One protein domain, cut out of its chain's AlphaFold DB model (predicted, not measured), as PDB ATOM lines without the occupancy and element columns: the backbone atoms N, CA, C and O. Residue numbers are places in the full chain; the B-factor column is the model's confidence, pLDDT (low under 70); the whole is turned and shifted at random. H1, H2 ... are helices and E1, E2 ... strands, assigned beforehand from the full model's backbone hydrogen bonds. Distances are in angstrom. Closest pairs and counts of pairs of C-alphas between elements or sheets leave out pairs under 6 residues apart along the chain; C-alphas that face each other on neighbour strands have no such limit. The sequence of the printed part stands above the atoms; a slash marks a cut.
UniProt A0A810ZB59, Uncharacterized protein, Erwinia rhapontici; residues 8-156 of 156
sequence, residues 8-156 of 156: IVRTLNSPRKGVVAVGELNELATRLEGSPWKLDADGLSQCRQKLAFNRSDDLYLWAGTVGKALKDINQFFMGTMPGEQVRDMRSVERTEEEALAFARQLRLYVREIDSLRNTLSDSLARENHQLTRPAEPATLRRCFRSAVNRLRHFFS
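AT A GLANCE: This is residues 8 to 156 of the 156 residues of an uncharacterized protein of Erwinia rhapontici (UniProt A0A810ZB59). The model is a long rod built along one 37-residue helix, H4: the helical hairpin H2 and H3 folds back beside its first part with H3 packed on H4, and residues 124 to 156, with the end of H4 and the whole of H5, stick out as a free arm. Near the start of H4 lies a tiny ladder of two short strands, E1 and E2, with H1 leading away from E1 and touching no helix. The printed part has 149 residues, with five named helices and two named strands in the order E1, H1, H2, H3, E2, H4, H5; the sheet has the order E1 - E2 and is antiparallel, and the class is mostly helix. The whole is extended, with a radius of gyration of the C-alphas of 27.6 A and spans of 104 by 31 by 24 A.

HOW THE PARTS SIT: E1, residues 19 to 21, is the antiparallel neighbour of E2, residues 93 to 95, at 151 degrees between their directions. N 20 and O 94 are 2.8 A apart and N 94 and O 20 are 2.9 A apart, both within hydrogen-bond range. H1, residues 22 to 33, follows E1 by a tight link. H2, residues 41 to 54, and H3, residues 56 to 76, form a helical hairpin: they touch at a shallow tilt of 24 degrees, opposite ways, through residues 48 to 52 of H2 and 58 to 62 of H3 alone, and their closest C-alphas, those of Leu 51 and Leu 59, are 5.3 A apart. H3 touches H4, residues 96 to 132, at a shallow tilt of 19 degrees, opposite ways, with the closest C-alphas, those of Ala 69 and Tyr 109, 6.2 A apart. H2 and H4 are apart, and so are H1 and H2. H5, residues 137 to 154, touches no helix. Each O i to N i+4 pair is within hydrogen-bond range in H1, H2, H4 and H5, and 16 of 17 are in H3.

IN THESE COORDINATES: E1 begins at C-alpha 19, (-30.438, 13.276, 25.235). H1 is 16.3 A long and H2 20.1 A. H3 is 28.8 A long, with a kink of 33 degrees near residue 63. E2 is joined by a tight link, with 0 residues between them, to H4, which is 53.5 A long and begins at C-alpha 96, (-25.996, 12.103, 21.748). H5 is 25.6 A long and ends at C-alpha 154, (63.414, 5.969, 35.897).

THE WHOLE: The C-alphas of Pro 15 and Ser 156, the two farthest apart, are 104.4 A from each other. The body without the stretches that stand free, residues 31 to 37 and 124 to 156, spans 51 by 29 by 19 A. The printed part has no cut, and the link from H3 to E2, residues 77 to 92, is long. The mean pLDDT of the printed part is 72.3; 53 residues are under 70, among them 8 to 25, 78 to 92 and 133 to 143.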
ATOM      1  N   ILE A   8     -21.283   0.603  26.045       43.94
ATOM      2  CA  ILE A   8     -21.727   1.427  27.176       43.94
ATOM      3  C   ILE A   8     -22.457   2.704  26.712       43.94
ATOM      4  O   ILE A   8     -23.469   3.071  27.306       43.94
ATOM      5  N   VAL A   9     -22.032   3.322  25.600       42.25
ATOM      6  CA  VAL A   9     -22.712   4.511  25.041       42.25
ATOM      7  C   VAL A   9     -24.048   4.140  24.381       42.25
ATOM      8  O   VAL A   9     -24.968   4.949  24.348       42.25
ATOM      9  N   ARG A  10     -24.205   2.893  23.911       41.41
ATOM     10  CA  ARG A  10     -25.455   2.386  23.314       41.41
ATOM     11  C   ARG A  10     -26.510   1.967  24.340       41.41
ATOM     12  O   ARG A  10     -27.662   1.791  23.960       41.41
ATOM     13  N   THR A  11     -26.137   1.790  25.607       42.66
ATOM     14  CA  THR A  11     -27.047   1.360  26.690       42.66
ATOM     15  C   THR A  11     -27.719   2.496  27.460       42.66
ATOM     16  O   THR A  11     -28.420   2.229  28.434       42.66
ATOM     17  N   LEU A  12     -27.545   3.750  27.041       46.72
ATOM     18  CA  LEU A  12     -28.275   4.881  27.611       46.72
ATOM     19  C   LEU A  12     -29.711   4.885  27.067       46.72
ATOM     20  O   LEU A  12     -30.025   5.524  26.065       46.72
ATOM     21  N   ASN A  13     -30.578   4.110  27.720       41.41
ATOM     22  CA  ASN A  13     -32.024   4.137  27.516       41.41
ATOM     23  C   ASN A  13     -32.604   5.412  28.140       41.41
ATOM     24  O   ASN A  13     -33.305   5.358  29.148       41.41
ATOM     25  N   SER A  14     -32.334   6.560  27.523       44.31
ATOM     26  CA  SER A  14     -33.044   7.780  27.874       44.31
ATOM     27  C   SER A  14     -34.440   7.765  27.240       44.31
ATOM     28  O   SER A  14     -34.577   7.476  26.044       44.31
ATOM     29  N   PRO A  15     -35.505   8.105  27.990       43.69
ATOM     30  CA  PRO A  15     -36.864   8.208  27.456       43.69
ATOM     31  C   PRO A  15     -37.008   9.318  26.396       43.69
ATOM     32  O   PRO A  15     -38.000   9.349  25.666       43.69
ATOM     33  N   ARG A  16     -36.013  10.209  26.270       47.75
ATOM     34  CA  ARG A  16     -35.888  11.186  25.181       47.75
ATOM     35  C   ARG A  16     -34.801  10.718  24.214       47.75
ATOM     36  O   ARG A  16     -33.616  10.798  24.530       47.75
ATOM     37  N   LYS A  17     -35.195  10.257  23.020       50.94
ATOM     38  CA  LYS A  17     -34.259   9.979  21.913       50.94
ATOM     39  C   LYS A  17     -33.272  11.147  21.765       50.94
ATOM     40  O   LYS A  17     -33.702  12.256  21.457       50.94
ATOM     41  N   GLY A  18     -31.981  10.883  21.963       60.12
ATOM     42  CA  GLY A  18     -30.897  11.826  21.671       60.12
ATOM     43  C   GLY A  18     -30.388  12.680  22.836       60.12
ATOM     44  O   GLY A  18     -29.519  13.521  22.604       60.12
ATOM     45  N   VAL A  19     -30.882  12.495  24.067       63.03
ATOM     46  CA  VAL A  19     -30.438  13.276  25.235       63.03
ATOM     47  C   VAL A  19     -30.162  12.371  26.430       63.03
ATOM     48  O   VAL A  19     -31.005  11.562  26.787       63.03
ATOM     49  N   VAL A  20     -29.009  12.526  27.069       65.88
ATOM     50  CA  VAL A  20     -28.571  11.778  28.249       65.88
ATOM     51  C   VAL A  20     -28.629  12.697  29.465       65.88
ATOM     52  O   VAL A  20     -27.988  13.754  29.490       65.88
ATOM     53  N   ALA A  21     -29.390  12.301  30.483       67.88
ATOM     54  CA  ALA A  21     -29.467  13.049  31.732       67.88
ATOM     55  C   ALA A  21     -28.170  12.892  32.544       67.88
ATOM     56  O   ALA A  21     -27.587  11.808  32.611       67.88
ATOM     57  N   VAL A  22     -27.741  13.951  33.238       68.50
ATOM     58  CA  VAL A  22     -26.534  13.911  34.090       68.50
ATOM     59  C   VAL A  22     -26.636  12.866  35.209       68.50
ATOM     60  O   VAL A  22     -25.624  12.284  35.590       68.50
ATOM     61  N   GLY A  23     -27.844  12.558  35.693       67.06
ATOM     62  CA  GLY A  23     -28.062  11.463  36.645       67.06
ATOM     63  C   GLY A  23     -27.578  10.107  36.113       67.06
ATOM     64  O   GLY A  23     -26.827   9.416  36.795       67.06
ATOM     65  N   GLU A  24     -27.908   9.782  34.862       69.19
ATOM     66  CA  GLU A  24     -27.483   8.535  34.205       69.19
ATOM     67  C   GLU A  24     -25.967   8.520  33.938       69.19
ATOM     68  O   GLU A  24     -25.309   7.486  34.079       69.19
ATOM     69  N   LEU A  25     -25.380   9.679  33.609       69.62
ATOM     70  CA  LEU A  25     -23.926   9.827  33.460       69.62
ATOM     71  C   LEU A  25     -23.182   9.617  34.786       69.62
ATOM     72  O   LEU A  25     -22.127   8.984  34.797       69.62
ATOM     73  N   ASN A  26     -23.733  10.100  35.899       70.62
ATOM     74  CA  ASN A  26     -23.156   9.907  37.229       70.62
ATOM     75  C   ASN A  26     -23.250   8.451  37.695       70.62
ATOM     76  O   ASN A  26     -22.307   7.934  38.300       70.62
ATOM     77  N   GLU A  27     -24.348   7.759  37.390       73.31
ATOM     78  CA  GLU A  27     -24.465   6.318  37.638       73.31
ATOM     79  C   GLU A  27     -23.431   5.527  36.829       73.31
ATOM     80  O   GLU A  27     -22.777   4.625  37.359       73.31
ATOM     81  N   LEU A  28     -23.217   5.898  35.563       70.31
ATOM     82  CA  LEU A  28     -22.156   5.332  34.732       70.31
ATOM     83  C   LEU A  28     -20.761   5.588  35.308       70.31
ATOM     84  O   LEU A  28     -19.971   4.647  35.400       70.31
ATOM     85  N   ALA A  29     -20.468   6.819  35.730       71.06
ATOM     86  CA  ALA A  29     -19.200   7.161  36.369       71.06
ATOM     87  C   ALA A  29     -18.980   6.331  37.645       71.06
ATOM     88  O   ALA A  29     -17.933   5.713  37.813       71.06
ATOM     89  N   THR A  30     -20.007   6.208  38.489       75.06
ATOM     90  CA  THR A  30     -19.961   5.403  39.722       75.06
ATOM     91  C   THR A  30     -19.692   3.923  39.428       75.06
ATOM     92  O   THR A  30     -18.906   3.271  40.116       75.06
ATOM     93  N   ARG A  31     -20.305   3.372  38.373       72.56
ATOM     94  CA  ARG A  31     -20.051   1.991  37.935       72.56
ATOM     95  C   ARG A  31     -18.628   1.797  37.410       72.56
ATOM     96  O   ARG A  31     -18.051   0.738  37.642       72.56
ATOM     97  N   LEU A  32     -18.076   2.787  36.711       69.44
ATOM     98  CA  LEU A  32     -16.693   2.759  36.229       69.44
ATOM     99  C   LEU A  32     -15.692   2.807  37.389       69.44
ATOM    100  O   LEU A  32     -14.747   2.021  37.384       69.44
ATOM    101  N   GLU A  33     -15.942   3.632  38.408       71.44
ATOM    102  CA  GLU A  33     -15.137   3.694  39.640       71.44
ATOM    103  C   GLU A  33     -15.107   2.358  40.400       71.44
ATOM    104  O   GLU A  33     -14.082   1.963  40.958       71.44
ATOM    105  N   GLY A  34     -16.216   1.611  40.381       70.69
ATOM    106  CA  GLY A  34     -16.294   0.262  40.955       70.69
ATOM    107  C   GLY A  34     -15.683  -0.847  40.088       70.69
ATOM    108  O   GLY A  34     -15.688  -2.008  40.495       70.69
ATOM    109  N   SER A  35     -15.190  -0.531  38.888       72.88
ATOM    110  CA  SER A  35     -14.724  -1.524  37.918       72.88
ATOM    111  C   SER A  35     -13.197  -1.720  37.949       72.88
ATOM    112  O   SER A  35     -12.464  -0.854  38.428       72.88
ATOM    113  N   PRO A  36     -12.676  -2.816  37.363       66.75
ATOM    114  CA  PRO A  36     -11.237  -2.977  37.119       66.75
ATOM    115  C   PRO A  36     -10.638  -1.896  36.206       66.75
ATOM    116  O   PRO A  36      -9.423  -1.748  36.151       66.75
ATOM    117  N   TRP A  37     -11.489  -1.157  35.492       63.84
ATOM    118  CA  TRP A  37     -11.125  -0.095  34.554       63.84
ATOM    119  C   TRP A  37     -11.144   1.293  35.194       63.84
ATOM    120  O   TRP A  37     -11.056   2.293  34.479       63.84
ATOM    121  N   LYS A  38     -11.302   1.366  36.521       73.19
ATOM    122  CA  LYS A  38     -11.254   2.631  37.248       73.19
ATOM    123  C   LYS A  38      -9.940   3.356  36.985       73.19
ATOM    124  O   LYS A  38      -8.889   2.742  36.782       73.19
ATOM    125  N   LEU A  39     -10.004   4.678  37.032       72.62
ATOM    126  CA  LEU A  39      -8.820   5.501  36.904       72.62
ATOM    127  C   LEU A  39      -7.935   5.329  38.148       72.62
ATOM    128  O   LEU A  39      -8.388   5.529  39.274       72.62
ATOM    129  N   ASP A  40      -6.659   4.997  37.956       78.25
ATOM    130  CA  ASP A  40      -5.677   4.975  39.045       78.25
ATOM    131  C   ASP A  40      -5.224   6.405  39.386       78.25
ATOM    132  O   ASP A  40      -4.173   6.885  38.951       78.25
ATOM    133  N   ALA A  41      -6.069   7.122  40.130       75.88
ATOM    134  CA  ALA A  41      -5.821   8.506  40.524       75.88
ATOM    135  C   ALA A  41      -4.530   8.661  41.350       75.88
ATOM    136  O   ALA A  41      -3.786   9.630  41.160       75.88
ATOM    137  N   ASP A  42      -4.230   7.691  42.216       76.88
ATOM    138  CA  ASP A  42      -3.024   7.695  43.045       76.88
ATOM    139  C   ASP A  42      -1.772   7.505  42.186       76.88
ATOM    140  O   ASP A  42      -0.812   8.273  42.315       76.88
ATOM    141  N   GLY A  43      -1.795   6.552  41.249       77.69
ATOM    142  CA  GLY A  43      -0.713   6.350  40.286       77.69
ATOM    143  C   GLY A  43      -0.450   7.592  39.432       77.69
ATOM    144  O   GLY A  43       0.701   8.009  39.271       77.69
ATOM    145  N   LEU A  44      -1.504   8.256  38.945       81.56
ATOM    146  CA  LEU A  44      -1.381   9.505  38.183       81.56
ATOM    147  C   LEU A  44      -0.789  10.647  39.018       81.56
ATOM    148  O   LEU A  44       0.065  11.394  38.528       81.56
ATOM    149  N   SER A  45      -1.210  10.769  40.278       79.19
ATOM    150  CA  SER A  45      -0.670  11.758  41.215       79.19
ATOM    151  C   SER A  45       0.823  11.530  41.465       79.19
ATOM    152  O   SER A  45       1.629  12.458  41.338       79.19
ATOM    153  N   GLN A  46       1.222  10.280  41.714       82.00
ATOM    154  CA  GLN A  46       2.624   9.911  41.911       82.00
ATOM    155  C   GLN A  46       3.473  10.162  40.661       82.00
ATOM    156  O   GLN A  46       4.583  10.685  40.772       82.00
ATOM    157  N   CYS A  47       2.968   9.833  39.468       82.56
ATOM    158  CA  CYS A  47       3.649  10.124  38.204       82.56
ATOM    159  C   CYS A  47       3.888  11.624  38.036       82.56
ATOM    160  O   CYS A  47       5.020  12.046  37.796       82.56
ATOM    161  N   ARG A  48       2.852  12.445  38.249       85.19
ATOM    162  CA  ARG A  48       2.970  13.907  38.193       85.19
ATOM    163  C   ARG A  48       4.016  14.428  39.180       85.19
ATOM    164  O   ARG A  48       4.838  15.257  38.799       85.19
ATOM    165  N   GLN A  49       4.004  13.949  40.426       85.69
ATOM    166  CA  GLN A  49       4.991  14.348  41.434       85.69
ATOM    167  C   GLN A  49       6.412  13.974  41.002       85.69
ATOM    168  O   GLN A  49       7.300  14.822  41.012       85.69
ATOM    169  N   LYS A  50       6.635  12.733  40.555       83.38
ATOM    170  CA  LYS A  50       7.954  12.276  40.094       83.38
ATOM    171  C   LYS A  50       8.483  13.107  38.926       83.38
ATOM    172  O   LYS A  50       9.670  13.433  38.925       83.38
ATOM    173  N   LEU A  51       7.625  13.468  37.970       86.00
ATOM    174  CA  LEU A  51       7.993  14.358  36.867       86.00
ATOM    175  C   LEU A  51       8.337  15.759  37.375       86.00
ATOM    176  O   LEU A  51       9.363  16.307  36.990       86.00
ATOM    177  N   ALA A  52       7.549  16.309  38.300       86.25
ATOM    178  CA  ALA A  52       7.807  17.636  38.853       86.25
ATOM    179  C   ALA A  52       9.164  17.754  39.559       86.25
ATOM    180  O   ALA A  52       9.812  18.790  39.448       86.25
ATOM    181  N   PHE A  53       9.607  16.701  40.251       83.62
ATOM    182  CA  PHE A  53      10.888  16.718  40.958       83.62
ATOM    183  C   PHE A  53      12.096  16.427  40.068       83.62
ATOM    184  O   PHE A  53      13.170  16.961  40.326       83.62
ATOM    185  N   ASN A  54      11.947  15.574  39.051       82.19
ATOM    186  CA  ASN A  54      13.100  15.040  38.320       82.19
ATOM    187  C   ASN A  54      13.187  15.508  36.863       82.19
ATOM    188  O   ASN A  54      14.252  15.402  36.262       82.19
ATOM    189  N   ARG A  55      12.071  15.938  36.260       82.75
ATOM    190  CA  ARG A  55      11.927  16.113  34.806       82.75
ATOM    191  C   ARG A  55      10.904  17.214  34.479       82.75
ATOM    192  O   ARG A  55       9.814  16.939  33.980       82.75
ATOM    193  N   SER A  56      11.241  18.467  34.785       82.44
ATOM    194  CA  SER A  56      10.337  19.624  34.634       82.44
ATOM    195  C   SER A  56       9.791  19.813  33.214       82.44
ATOM    196  O   SER A  56       8.636  20.203  33.052       82.44
ATOM    197  N   ASP A  57      10.582  19.500  32.190       84.00
ATOM    198  CA  ASP A  57      10.160  19.642  30.790       84.00
ATOM    199  C   ASP A  57       9.107  18.586  30.420       84.00
ATOM    200  O   ASP A  57       8.094  18.878  29.781       84.00
ATOM    201  N   ASP A  58       9.280  17.366  30.928       86.38
ATOM    202  CA  ASP A  58       8.321  16.277  30.756       86.38
ATOM    203  C   ASP A  58       7.034  16.506  31.561       86.38
ATOM    204  O   ASP A  58       5.960  16.049  31.164       86.38
ATOM    205  N   LEU A  59       7.102  17.273  32.656       87.56
ATOM    206  CA  LEU A  59       5.910  17.725  33.376       87.56
ATOM    207  C   LEU A  59       5.033  18.635  32.501       87.56
ATOM    208  O   LEU A  59       3.805  18.540  32.573       87.56
ATOM    209  N   TYR A  60       5.625  19.499  31.672       87.75
ATOM    210  CA  TYR A  60       4.858  20.356  30.762       87.75
ATOM    211  C   TYR A  60       4.105  19.521  29.717       87.75
ATOM    212  O   TYR A  60       2.905  19.718  29.504       87.75
ATOM    213  N   LEU A  61       4.777  18.524  29.133       87.62
ATOM    214  CA  LEU A  61       4.161  17.577  28.197       87.62
ATOM    215  C   LEU A  61       3.046  16.759  28.861       87.62
ATOM    216  O   LEU A  61       1.967  16.593  28.288       87.62
ATOM    217  N   TRP A  62       3.267  16.302  30.095       88.19
ATOM    218  CA  TRP A  62       2.259  15.612  30.899       88.19
ATOM    219  C   TRP A  62       1.027  16.485  31.166       88.19
ATOM    220  O   TRP A  62      -0.109  16.030  31.021       88.19
ATOM    221  N   ALA A  63       1.226  17.751  31.538       88.38
ATOM    222  CA  ALA A  63       0.128  18.679  31.793       88.38
ATOM    223  C   ALA A  63      -0.712  18.935  30.529       88.38
ATOM    224  O   ALA A  63      -1.941  18.939  30.606       88.38
ATOM    225  N   GLY A  64      -0.062  19.091  29.371       88.38
ATOM    226  CA  GLY A  64      -0.729  19.317  28.086       88.38
ATOM    227  C   GLY A  64      -1.503  18.112  27.540       88.38
ATOM    228  O   GLY A  64      -2.444  18.301  26.773       88.38
ATOM    229  N   THR A  65      -1.145  16.894  27.953       86.81
ATOM    230  CA  THR A  65      -1.760  15.640  27.481       86.81
ATOM    231  C   THR A  65      -2.675  15.037  28.548       86.81
ATOM    232  O   THR A  65      -3.892  15.210  28.496       86.81
ATOM    233  N   VAL A  66      -2.103  14.389  29.566       84.38
ATOM    234  CA  VAL A  66      -2.829  13.726  30.658       84.38
ATOM    235  C   VAL A  66      -3.643  14.738  31.463       84.38
ATOM    236  O   VAL A  66      -4.817  14.505  31.741       84.38
ATOM    237  N   GLY A  67      -3.053  15.888  31.806       84.31
ATOM    238  CA  GLY A  67      -3.753  16.936  32.555       84.31
ATOM    239  C   GLY A  67      -4.980  17.474  31.811       84.31
ATOM    240  O   GLY A  67      -6.062  17.586  32.392       84.31
ATOM    241  N   LYS A  68      -4.833  17.748  30.510       86.81
ATOM    242  CA  LYS A  68      -5.939  18.163  29.639       86.81
ATOM    243  C   LYS A  68      -7.014  17.078  29.525       86.81
ATOM    244  O   LYS A  68      -8.192  17.388  29.668       86.81
ATOM    245  N   ALA A  69      -6.621  15.820  29.324       85.50
ATOM    246  CA  ALA A  69      -7.556  14.702  29.227       85.50
ATOM    247  C   ALA A  69      -8.414  14.562  30.495       85.50
ATOM    248  O   ALA A  69      -9.636  14.489  30.399       85.50
ATOM    249  N   LEU A  70      -7.797  14.607  31.682       82.75
ATOM    250  CA  LEU A  70      -8.516  14.545  32.963       82.75
ATOM    251  C   LEU A  70      -9.485  15.716  33.142       82.75
ATOM    252  O   LEU A  70     -10.605  15.526  33.616       82.75
ATOM    253  N   LYS A  71      -9.074  16.921  32.739       83.94
ATOM    254  CA  LYS A  71      -9.941  18.099  32.790       83.94
ATOM    255  C   LYS A  71     -11.170  17.935  31.904       83.94
ATOM    256  O   LYS A  71     -12.280  18.198  32.360       83.94
ATOM    257  N   ASP A  72     -10.976  17.470  30.679       84.31
ATOM    258  CA  ASP A  72     -12.060  17.310  29.714       84.31
ATOM    259  C   ASP A  72     -12.993  16.148  30.099       84.31
ATOM    260  O   ASP A  72     -14.206  16.257  29.922       84.31
ATOM    261  N   ILE A  73     -12.462  15.077  30.705       80.50
ATOM    262  CA  ILE A  73     -13.256  13.992  31.304       80.50
ATOM    263  C   ILE A  73     -14.126  14.533  32.442       80.50
ATOM    264  O   ILE A  73     -15.342  14.349  32.419       80.50
ATOM    265  N   ASN A  74     -13.531  15.256  33.396       78.06
ATOM    266  CA  ASN A  74     -14.274  15.859  34.505       78.06
ATOM    267  C   ASN A  74     -15.350  16.829  34.004       78.06
ATOM    268  O   ASN A  74     -16.473  16.812  34.500       78.06
ATOM    269  N   GLN A  75     -15.049  17.633  32.982       80.81
ATOM    270  CA  GLN A  75     -16.015  18.552  32.384       80.81
ATOM    271  C   GLN A  75     -17.170  17.820  31.682       80.81
ATOM    272  O   GLN A  75     -18.318  18.270  31.756       80.81
ATOM    273  N   PHE A  76     -16.885  16.711  30.997       77.56
ATOM    274  CA  PHE A  76     -17.909  15.920  30.321       77.56
ATOM    275  C   PHE A  76     -18.862  15.262  31.321       77.56
ATOM    276  O   PHE A  76     -20.075  15.438  31.205       77.56
ATOM    277  N   PHE A  77     -18.308  14.587  32.334       72.31
ATOM    278  CA  PHE A  77     -19.075  13.971  33.422       72.31
ATOM    279  C   PHE A  77     -19.610  14.980  34.437       72.31
ATOM    280  O   PHE A  77     -20.289  14.591  35.379       72.31
ATOM    281  N   MET A  78     -19.335  16.274  34.244       67.31
ATOM    282  CA  MET A  78     -19.794  17.335  35.139       67.31
ATOM    283  C   MET A  78     -19.360  17.109  36.596       67.31
ATOM    284  O   MET A  78     -20.032  17.519  37.542       67.31
ATOM    285  N   GLY A  79     -18.196  16.481  36.771       62.09
ATOM    286  CA  GLY A  79     -17.534  16.359  38.058       62.09
ATOM    287  C   GLY A  79     -17.032  17.722  38.523       62.09
ATOM    288  O   GLY A  79     -16.549  18.529  37.725       62.09
ATOM    289  N   THR A  80     -17.139  17.992  39.821       59.28
ATOM    290  CA  THR A  80     -16.492  19.158  40.431       59.28
ATOM    291  C   THR A  80     -15.059  18.797  40.783       59.28
ATOM    292  O   THR A  80     -14.825  17.798  41.463       59.28
ATOM    293  N   MET A  81     -14.083  19.592  40.335       58.72
ATOM    294  CA  MET A  81     -12.707  19.381  40.783       58.72
ATOM    295  C   MET A  81     -12.518  19.864  42.229       58.72
ATOM    296  O   MET A  81     -13.203  20.797  42.662       58.72
ATOM    297  N   PRO A  82     -11.565  19.287  42.985       56.31
ATOM    298  CA  PRO A  82     -11.209  19.791  44.307       56.31
ATOM    299  C   PRO A  82     -10.849  21.284  44.255       56.31
ATOM    300  O   PRO A  82      -9.940  21.681  43.528       56.31
ATOM    301  N   GLY A  83     -11.561  22.108  45.029       59.75
ATOM    302  CA  GLY A  83     -11.368  23.563  45.080       59.75
ATOM    303  C   GLY A  83     -12.288  24.386  44.169       59.75
ATOM    304  O   GLY A  83     -12.273  25.612  44.261       59.75
ATOM    305  N   GLU A  84     -13.118  23.756  43.330       65.50
ATOM    306  CA  GLU A  84     -14.168  24.453  42.578       65.50
ATOM    307  C   GLU A  84     -15.470  24.570  43.388       65.50
ATOM    308  O   GLU A  84     -15.788  23.717  44.217       65.50
ATOM    309  N   GLN A  85     -16.256  25.626  43.138       62.66
ATOM    310  CA  GLN A  85     -17.610  25.722  43.691       62.66
ATOM    311  C   GLN A  85     -18.481  24.588  43.142       62.66
ATOM    312  O   GLN A  85     -18.505  24.349  41.932       62.66
ATOM    313  N   VAL A  86     -19.228  23.928  44.034       64.88
ATOM    314  CA  VAL A  86     -20.234  22.923  43.669       64.88
ATOM    315  C   VAL A  86     -21.250  23.572  42.735       64.88
ATOM    316  O   VAL A  86     -21.961  24.496  43.124       64.88
ATOM    317  N   ARG A  87     -21.288  23.110  41.484       64.88
ATOM    318  CA  ARG A  87     -22.254  23.575  40.485       64.88
ATOM    319  C   ARG A  87     -23.536  22.758  40.619       64.88
ATOM    320  O   ARG A  87     -23.467  21.539  40.754       64.88
ATOM    321  N   ASP A  88     -24.694  23.415  40.564       63.66
ATOM    322  CA  ASP A  88     -25.970  22.707  40.440       63.66
ATOM    323  C   ASP A  88     -26.105  22.172  39.009       63.66
ATOM    324  O   ASP A  88     -26.229  22.938  38.055       63.66
ATOM    325  N   MET A  89     -26.012  20.851  38.869       68.00
ATOM    326  CA  MET A  89     -26.020  20.154  37.580       68.00
ATOM    327  C   MET A  89     -27.348  19.417  37.324       68.00
ATOM    328  O   MET A  89     -27.452  18.669  36.355       68.00
ATOM    329  N   ARG A  90     -28.374  19.589  38.180       60.41
ATOM    330  CA  ARG A  90     -29.612  18.777  38.140       60.41
ATOM    331  C   ARG A  90     -30.438  18.925  36.860       60.41
ATOM    332  O   ARG A  90     -31.187  18.012  36.532       60.41
ATOM    333  N   SER A  91     -30.327  20.054  36.167       63.66
ATOM    334  CA  SER A  91     -31.061  20.360  34.931       63.66
ATOM    335  C   SER A  91     -30.185  20.335  33.680       63.66
ATOM    336  O   SER A  91     -30.658  20.683  32.599       63.66
ATOM    337  N   VAL A  92     -28.910  19.964  33.817       69.94
ATOM    338  CA  VAL A  92     -27.995  19.923  32.682       69.94
ATOM    339  C   VAL A  92     -28.113  18.559  32.011       69.94
ATOM    340  O   VAL A  92     -28.164  17.518  32.663       69.94
ATOM    341  N   GLU A  93     -28.189  18.574  30.690       72.69
ATOM    342  CA  GLU A  93     -28.320  17.393  29.849       72.69
ATOM    343  C   GLU A  93     -27.165  17.376  28.835       72.69
ATOM    344  O   GLU A  93     -26.584  18.422  28.530       72.69
ATOM    345  N   ARG A  94     -26.814  16.192  28.325       73.69
ATOM    346  CA  ARG A  94     -25.868  16.031  27.213       73.69
ATOM    347  C   ARG A  94     -26.567  15.449  26.003       73.69
ATOM    348  O   ARG A  94     -27.368  14.531  26.145       73.69
ATOM    349  N   THR A  95     -26.261  15.939  24.811       76.69
ATOM    350  CA  THR A  95     -26.810  15.353  23.583       76.69
ATOM    351  C   THR A  95     -26.034  14.102  23.176       76.69
ATOM    352  O   THR A  95     -24.875  13.895  23.545       76.69
ATOM    353  N   GLU A  96     -26.663  13.252  22.367       70.56
ATOM    354  CA  GLU A  96     -25.996  12.103  21.748       70.56
ATOM    355  C   GLU A  96     -24.798  12.537  20.886       70.56
ATOM    356  O   GLU A  96     -23.755  11.881  20.877       70.56
ATOM    357  N   GLU A  97     -24.899  13.686  20.215       72.56
ATOM    358  CA  GLU A  97     -23.811  14.264  19.422       72.56
ATOM    359  C   GLU A  97     -22.607  14.645  20.294       72.56
ATOM    360  O   GLU A  97     -21.466  14.342  19.929       72.56
ATOM    361  N   GLU A  98     -22.847  15.243  21.466       74.88
ATOM    362  CA  GLU A  98     -21.804  15.548  22.451       74.88
ATOM    363  C   GLU A  98     -21.157  14.267  22.992       74.88
ATOM    364  O   GLU A  98     -19.930  14.188  23.082       74.88
ATOM    365  N   ALA A  99     -21.953  13.238  23.295       72.81
ATOM    366  CA  ALA A  99     -21.443  11.951  23.766       72.81
ATOM    367  C   ALA A  99     -20.580  11.246  22.705       72.81
ATOM    368  O   ALA A  99     -19.503  10.729  23.012       72.81
ATOM    369  N   LEU A 100     -20.998  11.271  21.436       71.62
ATOM    370  CA  LEU A 100     -20.225  10.726  20.318       71.62
ATOM    371  C   LEU A 100     -18.947  11.530  20.052       71.62
ATOM    372  O   LEU A 100     -17.898  10.952  19.749       71.62
ATOM    373  N   ALA A 101     -19.006  12.860  20.154       76.12
ATOM    374  CA  ALA A 101     -17.826  13.712  20.054       76.12
ATOM    375  C   ALA A 101     -16.825  13.402  21.174       76.12
ATOM    376  O   ALA A 101     -15.641  13.202  20.895       76.12
ATOM    377  N   PHE A 102     -17.303  13.254  22.408       78.94
ATOM    378  CA  PHE A 102     -16.473  12.885  23.548       78.94
ATOM    379  C   PHE A 102     -15.865  11.484  23.404       78.94
ATOM    380  O   PHE A 102     -14.669  11.307  23.618       78.94
ATOM    381  N   ALA A 103     -16.635  10.499  22.935       73.69
ATOM    382  CA  ALA A 103     -16.135   9.159  22.630       73.69
ATOM    383  C   ALA A 103     -14.981   9.175  21.612       73.69
ATOM    384  O   ALA A 103     -13.985   8.465  21.774       73.69
ATOM    385  N   ARG A 104     -15.093  10.000  20.562       75.69
ATOM    386  CA  ARG A 104     -14.000  10.212  19.599       75.69
ATOM    387  C   ARG A 104     -12.795  10.868  20.266       75.69
ATOM    388  O   ARG A 104     -11.673  10.418  20.040       75.69
ATOM    389  N   GLN A 105     -13.027  11.867  21.112       81.56
ATOM    390  CA  GLN A 105     -11.971  12.573  21.832       81.56
ATOM    391  C   GLN A 105     -11.204  11.651  22.794       81.56
ATOM    392  O   GLN A 105      -9.977  11.683  22.814       81.56
ATOM    393  N   LEU A 106     -11.888  10.760  23.519       77.75
ATOM    394  CA  LEU A 106     -11.249   9.768  24.393       77.75
ATOM    395  C   LEU A 106     -10.267   8.872  23.631       77.75
ATOM    396  O   LEU A 106      -9.175   8.589  24.120       77.75
ATOM    397  N   ARG A 107     -10.613   8.458  22.406       75.88
ATOM    398  CA  ARG A 107      -9.710   7.653  21.564       75.88
ATOM    399  C   ARG A 107      -8.457   8.423  21.161       75.88
ATOM    400  O   ARG A 107      -7.401   7.814  21.014       75.88
ATOM    401  N   LEU A 108      -8.572   9.737  20.965       82.88
ATOM    402  CA  LEU A 108      -7.416  10.593  20.713       82.88
ATOM    403  C   LEU A 108      -6.545  10.694  21.966       82.88
ATOM    404  O   LEU A 108      -5.343  10.468  21.861       82.88
ATOM    405  N   TYR A 109      -7.142  10.892  23.145       83.19
ATOM    406  CA  TYR A 109      -6.391  10.918  24.403       83.19
ATOM    407  C   TYR A 109      -5.626   9.633  24.673       83.19
ATOM    408  O   TYR A 109      -4.459   9.707  25.035       83.19
ATOM    409  N   VAL A 110      -6.220   8.462  24.432       80.06
ATOM    410  CA  VAL A 110      -5.497   7.188  24.575       80.06
ATOM    411  C   VAL A 110      -4.241   7.170  23.699       80.06
ATOM    412  O   VAL A 110      -3.156   6.868  24.187       80.06
ATOM    413  N   ARG A 111      -4.353   7.581  22.429       81.62
ATOM    414  CA  ARG A 111      -3.207   7.625  21.504       81.62
ATOM    415  C   ARG A 111      -2.141   8.631  21.932       81.62
ATOM    416  O   ARG A 111      -0.952   8.338  21.827       81.62
ATOM    417  N   GLU A 112      -2.548   9.811  22.386       85.62
ATOM    418  CA  GLU A 112      -1.627  10.850  22.860       85.62
ATOM    419  C   GLU A 112      -0.889  10.411  24.129       85.62
ATOM    420  O   GLU A 112       0.324  10.595  24.231       85.62
ATOM    421  N   ILE A 113      -1.598   9.775  25.064       85.19
ATOM    422  CA  ILE A 113      -1.025   9.248  26.306       85.19
ATOM    423  C   ILE A 113      -0.059   8.097  26.009       85.19
ATOM    424  O   ILE A 113       1.039   8.074  26.564       85.19
ATOM    425  N   ASP A 114      -0.408   7.183  25.100       83.94
ATOM    426  CA  ASP A 114       0.493   6.108  24.665       83.94
ATOM    427  C   ASP A 114       1.755   6.659  23.989       83.94
ATOM    428  O   ASP A 114       2.868   6.197  24.255       83.94
ATOM    429  N   SER A 115       1.606   7.688  23.153       87.19
ATOM    430  CA  SER A 115       2.738   8.374  22.526       87.19
ATOM    431  C   SER A 115       3.659   9.022  23.567       87.19
ATOM    432  O   SER A 115       4.884   8.853  23.514       87.19
ATOM    433  N   LEU A 116       3.087   9.708  24.566       87.62
ATOM    434  CA  LEU A 116       3.854  10.291  25.666       87.62
ATOM    435  C   LEU A 116       4.574   9.208  26.472       87.62
ATOM    436  O   LEU A 116       5.765   9.339  26.745       87.62
ATOM    437  N   ARG A 117       3.885   8.118  26.821       85.56
ATOM    438  CA  ARG A 117       4.479   6.985  27.539       85.56
ATOM    439  C   ARG A 117       5.705   6.444  26.804       85.56
ATOM    440  O   ARG A 117       6.734   6.216  27.444       85.56
ATOM    441  N   ASN A 118       5.607   6.242  25.492       86.25
ATOM    442  CA  ASN A 118       6.725   5.753  24.686       86.25
ATOM    443  C   ASN A 118       7.879   6.760  24.678       86.25
ATOM    444  O   ASN A 118       9.012   6.394  24.971       86.25
ATOM    445  N   THR A 119       7.574   8.043  24.470       87.56
ATOM    446  CA  THR A 119       8.569   9.126  24.493       87.56
ATOM    447  C   THR A 119       9.328   9.179  25.823       87.56
ATOM    448  O   THR A 119      10.559   9.243  25.833       87.56
ATOM    449  N   LEU A 120       8.615   9.101  26.952       85.12
ATOM    450  CA  LEU A 120       9.222   9.097  28.286       85.12
ATOM    451  C   LEU A 120      10.067   7.841  28.518       85.12
ATOM    452  O   LEU A 120      11.163   7.931  29.070       85.12
ATOM    453  N   SER A 121       9.585   6.681  28.068       85.62
ATOM    454  CA  SER A 121      10.301   5.406  28.201       85.62
ATOM    455  C   SER A 121      11.611   5.412  27.409       85.62
ATOM    456  O   SER A 121      12.652   5.043  27.948       85.62
ATOM    457  N   ASP A 122      11.587   5.905  26.171       85.81
ATOM    458  CA  ASP A 122      12.774   6.029  25.320       85.81
ATOM    459  C   ASP A 122      13.768   7.049  25.878       85.81
ATOM    460  O   ASP A 122      14.986   6.853  25.826       85.81
ATOM    461  N   SER A 123      13.264   8.153  26.431       84.56
ATOM    462  CA  SER A 123      14.091   9.156  27.099       84.56
ATOM    463  C   SER A 123      14.827   8.560  28.303       84.56
ATOM    464  O   SER A 123      16.056   8.620  28.370       84.56
ATOM    465  N   LEU A 124      14.099   7.869  29.187       82.31
ATOM    466  CA  LEU A 124      14.662   7.184  30.352       82.31
ATOM    467  C   LEU A 124      15.653   6.084  29.960       82.31
ATOM    468  O   LEU A 124      16.707   5.952  30.581       82.31
ATOM    469  N   ALA A 125      15.351   5.304  28.920       81.38
ATOM    470  CA  ALA A 125      16.251   4.268  28.424       81.38
ATOM    471  C   ALA A 125      17.577   4.863  27.921       81.38
ATOM    472  O   ALA A 125      18.647   4.325  28.213       81.38
ATOM    473  N   ARG A 126      17.525   5.998  27.209       83.12
ATOM    474  CA  ARG A 126      18.723   6.711  26.736       83.12
ATOM    475  C   ARG A 126      19.546   7.285  27.883       83.12
ATOM    476  O   ARG A 126      20.762   7.117  27.876       83.12
ATOM    477  N   GLU A 127      18.909   7.920  28.861       81.31
ATOM    478  CA  GLU A 127      19.590   8.444  30.051       81.31
ATOM    479  C   GLU A 127      20.249   7.321  30.853       81.31
ATOM    480  O   GLU A 127      21.431   7.401  31.183       81.31
ATOM    481  N   ASN A 128      19.531   6.221  31.090       78.56
ATOM    482  CA  ASN A 128      20.088   5.066  31.786       78.56
ATOM    483  C   ASN A 128      21.271   4.467  31.014       78.56
ATOM    484  O   ASN A 128      22.309   4.166  31.598       78.56
ATOM    485  N   HIS A 129      21.170   4.354  29.687       75.38
ATOM    486  CA  HIS A 129      22.293   3.916  28.861       75.38
ATOM    487  C   HIS A 129      23.503   4.854  28.985       75.38
ATOM    488  O   HIS A 129      24.630   4.379  29.056       75.38
ATOM    489  N   GLN A 130      23.305   6.174  29.047       75.88
ATOM    490  CA  GLN A 130      24.401   7.128  29.252       75.88
ATOM    491  C   GLN A 130      25.053   6.984  30.633       75.88
ATOM    492  O   GLN A 130      26.276   7.035  30.726       75.88
ATOM    493  N   LEU A 131      24.258   6.756  31.680       71.50
ATOM    494  CA  LEU A 131      24.737   6.584  33.057       71.50
ATOM    495  C   LEU A 131      25.429   5.233  33.290       71.50
ATOM    496  O   LEU A 131      26.333   5.133  34.115       71.50
ATOM    497  N   THR A 132      25.022   4.198  32.555       71.62
ATOM    498  CA  THR A 132      25.582   2.838  32.646       71.62
ATOM    499  C   THR A 132      26.697   2.573  31.640       71.62
ATOM    500  O   THR A 132      27.263   1.476  31.633       71.62
ATOM    501  N   ARG A 133      27.066   3.558  30.805       64.50
ATOM    502  CA  ARG A 133      28.246   3.440  29.946       64.50
ATOM    503  C   ARG A 133      29.478   3.215  30.826       64.50
ATOM    504  O   ARG A 133      29.776   4.061  31.670       64.50
ATOM    505  N   PRO A 134      30.227   2.113  30.633       58.66
ATOM    506  CA  PRO A 134      31.503   1.954  31.309       58.66
ATOM    507  C   PRO A 134      32.390   3.138  30.916       58.66
ATOM    508  O   PRO A 134      32.538   3.429  29.726       58.66
ATOM    509  N   ALA A 135      32.947   3.834  31.914       56.28
ATOM    510  CA  ALA A 135      33.919   4.898  31.688       56.28
ATOM    511  C   ALA A 135      34.974   4.390  30.699       56.28
ATOM    512  O   ALA A 135      35.513   3.295  30.892       56.28
ATOM    513  N   GLU A 136      35.213   5.140  29.618       54.66
ATOM    514  CA  GLU A 136      36.066   4.680  28.524       54.66
ATOM    515  C   GLU A 136      37.381   4.098  29.073       54.66
ATOM    516  O   GLU A 136      38.151   4.817  29.717       54.66
ATOM    517  N   PRO A 137      37.723   2.830  28.771       55.66
ATOM    518  CA  PRO A 137      38.983   2.225  29.207       55.66
ATOM    519  C   PRO A 137      40.219   2.923  28.612       55.66
ATOM    520  O   PRO A 137      41.355   2.572  28.946       55.66
ATOM    521  N   ALA A 138      40.020   3.917  27.739       55.88
ATOM    522  CA  ALA A 138      41.054   4.770  27.184       55.88
ATOM    523  C   ALA A 138      41.780   5.592  28.262       55.88
ATOM    524  O   ALA A 138      43.001   5.707  28.179       55.88
ATOM    525  N   THR A 139      41.103   6.101  29.297       57.12
ATOM    526  CA  THR A 139      41.763   6.895  30.354       57.12
ATOM    527  C   THR A 139      42.647   6.026  31.241       57.12
ATOM    528  O   THR A 139      43.831   6.323  31.384       57.12
ATOM    529  N   LEU A 140      42.141   4.891  31.737       57.88
ATOM    530  CA  LEU A 140      42.934   3.965  32.555       57.88
ATOM    531  C   LEU A 140      44.102   3.363  31.767       57.88
ATOM    532  O   LEU A 140      45.237   3.406  32.239       57.88
ATOM    533  N   ARG A 141      43.884   2.874  30.538       60.16
ATOM    534  CA  ARG A 141      44.982   2.346  29.704       60.16
ATOM    535  C   ARG A 141      46.029   3.413  29.388       60.16
ATOM    536  O   ARG A 141      47.215   3.091  29.352       60.16
ATOM    537  N   ARG A 142      45.627   4.670  29.176       59.88
ATOM    538  CA  ARG A 142      46.551   5.788  28.924       59.88
ATOM    539  C   ARG A 142      47.318   6.181  30.189       59.88
ATOM    540  O   ARG A 142      48.521   6.416  30.091       59.88
ATOM    541  N   CYS A 143      46.684   6.141  31.363       57.53
ATOM    542  CA  CYS A 143      47.341   6.309  32.663       57.53
ATOM    543  C   CYS A 143      48.349   5.187  32.945       57.53
ATOM    544  O   CYS A 143      49.504   5.480  33.238       57.53
ATOM    545  N   PHE A 144      47.967   3.918  32.765       71.88
ATOM    546  CA  PHE A 144      48.875   2.780  32.943       71.88
ATOM    547  C   PHE A 144      50.042   2.819  31.954       71.88
ATOM    548  O   PHE A 144      51.186   2.622  32.347       71.88
ATOM    549  N   ARG A 145      49.791   3.146  30.681       73.62
ATOM    550  CA  ARG A 145      50.852   3.271  29.673       73.62
ATOM    551  C   ARG A 145      51.799   4.436  29.984       73.62
ATOM    552  O   ARG A 145      53.007   4.295  29.814       73.62
ATOM    553  N   SER A 146      51.277   5.556  30.487       69.94
ATOM    554  CA  SER A 146      52.094   6.687  30.946       69.94
ATOM    555  C   SER A 146      52.933   6.327  32.179       69.94
ATOM    556  O   SER A 146      54.124   6.630  32.203       69.94
ATOM    557  N   ALA A 147      52.357   5.621  33.156       71.31
ATOM    558  CA  ALA A 147      53.065   5.157  34.347       71.31
ATOM    559  C   ALA A 147      54.178   4.153  34.003       71.31
ATOM    560  O   ALA A 147      55.303   4.306  34.468       71.31
ATOM    561  N   VAL A 148      53.905   3.185  33.123       80.94
ATOM    562  CA  VAL A 148      54.901   2.210  32.641       80.94
ATOM    563  C   VAL A 148      56.041   2.897  31.886       80.94
ATOM    564  O   VAL A 148      57.203   2.555  32.094       80.94
ATOM    565  N   ASN A 149      55.740   3.890  31.043       74.88
ATOM    566  CA  ASN A 149      56.775   4.644  30.333       74.88
ATOM    567  C   ASN A 149      57.638   5.483  31.287       74.88
ATOM    568  O   ASN A 149      58.854   5.519  31.125       74.88
ATOM    569  N   ARG A 150      57.033   6.106  32.308       70.12
ATOM    570  CA  ARG A 150      57.775   6.848  33.340       70.12
ATOM    571  C   ARG A 150      58.654   5.931  34.189       70.12
ATOM    572  O   ARG A 150      59.797   6.282  34.439       70.12
ATOM    573  N   LEU A 151      58.162   4.750  34.570       67.75
ATOM    574  CA  LEU A 151      58.956   3.754  35.295       67.75
ATOM    575  C   LEU A 151      60.135   3.250  34.453       67.75
ATOM    576  O   LEU A 151      61.245   3.171  34.961       67.75
ATOM    577  N   ARG A 152      59.936   2.985  33.154       70.31
ATOM    578  CA  ARG A 152      61.041   2.607  32.256       70.31
ATOM    579  C   ARG A 152      62.134   3.666  32.163       70.31
ATOM    580  O   ARG A 152      63.291   3.285  32.129       70.31
ATOM    581  N   HIS A 153      61.778   4.949  32.112       62.22
ATOM    582  CA  HIS A 153      62.757   6.045  32.107       62.22
ATOM    583  C   HIS A 153      63.441   6.258  33.461       62.22
ATOM    584  O   HIS A 153      64.515   6.837  33.506       62.22
ATOM    585  N   PHE A 154      62.825   5.832  34.564       58.03
ATOM    586  CA  PHE A 154      63.414   5.969  35.897       58.03
ATOM    587  C   PHE A 154      64.455   4.876  36.198       58.03
ATOM    588  O   PHE A 154      65.333   5.077  37.029       58.03
ATOM    589  N   PHE A 155      64.347   3.718  35.536       55.78
ATOM    590  CA  PHE A 155      65.247   2.568  35.692       55.78
ATOM    591  C   PHE A 155      66.201   2.360  34.494       55.78
ATOM    592  O   PHE A 155      66.818   1.300  34.394       55.78
ATOM    593  N   SER A 156      66.303   3.340  33.589       48.69
ATOM    594  CA  SER A 156      67.287   3.409  32.492       48.69
ATOM    595  C   SER A 156      68.299   4.509  32.757       48.69
ATOM    596  O   SER A 156      69.502   4.263  32.548       48.69
TER     597      SER A 156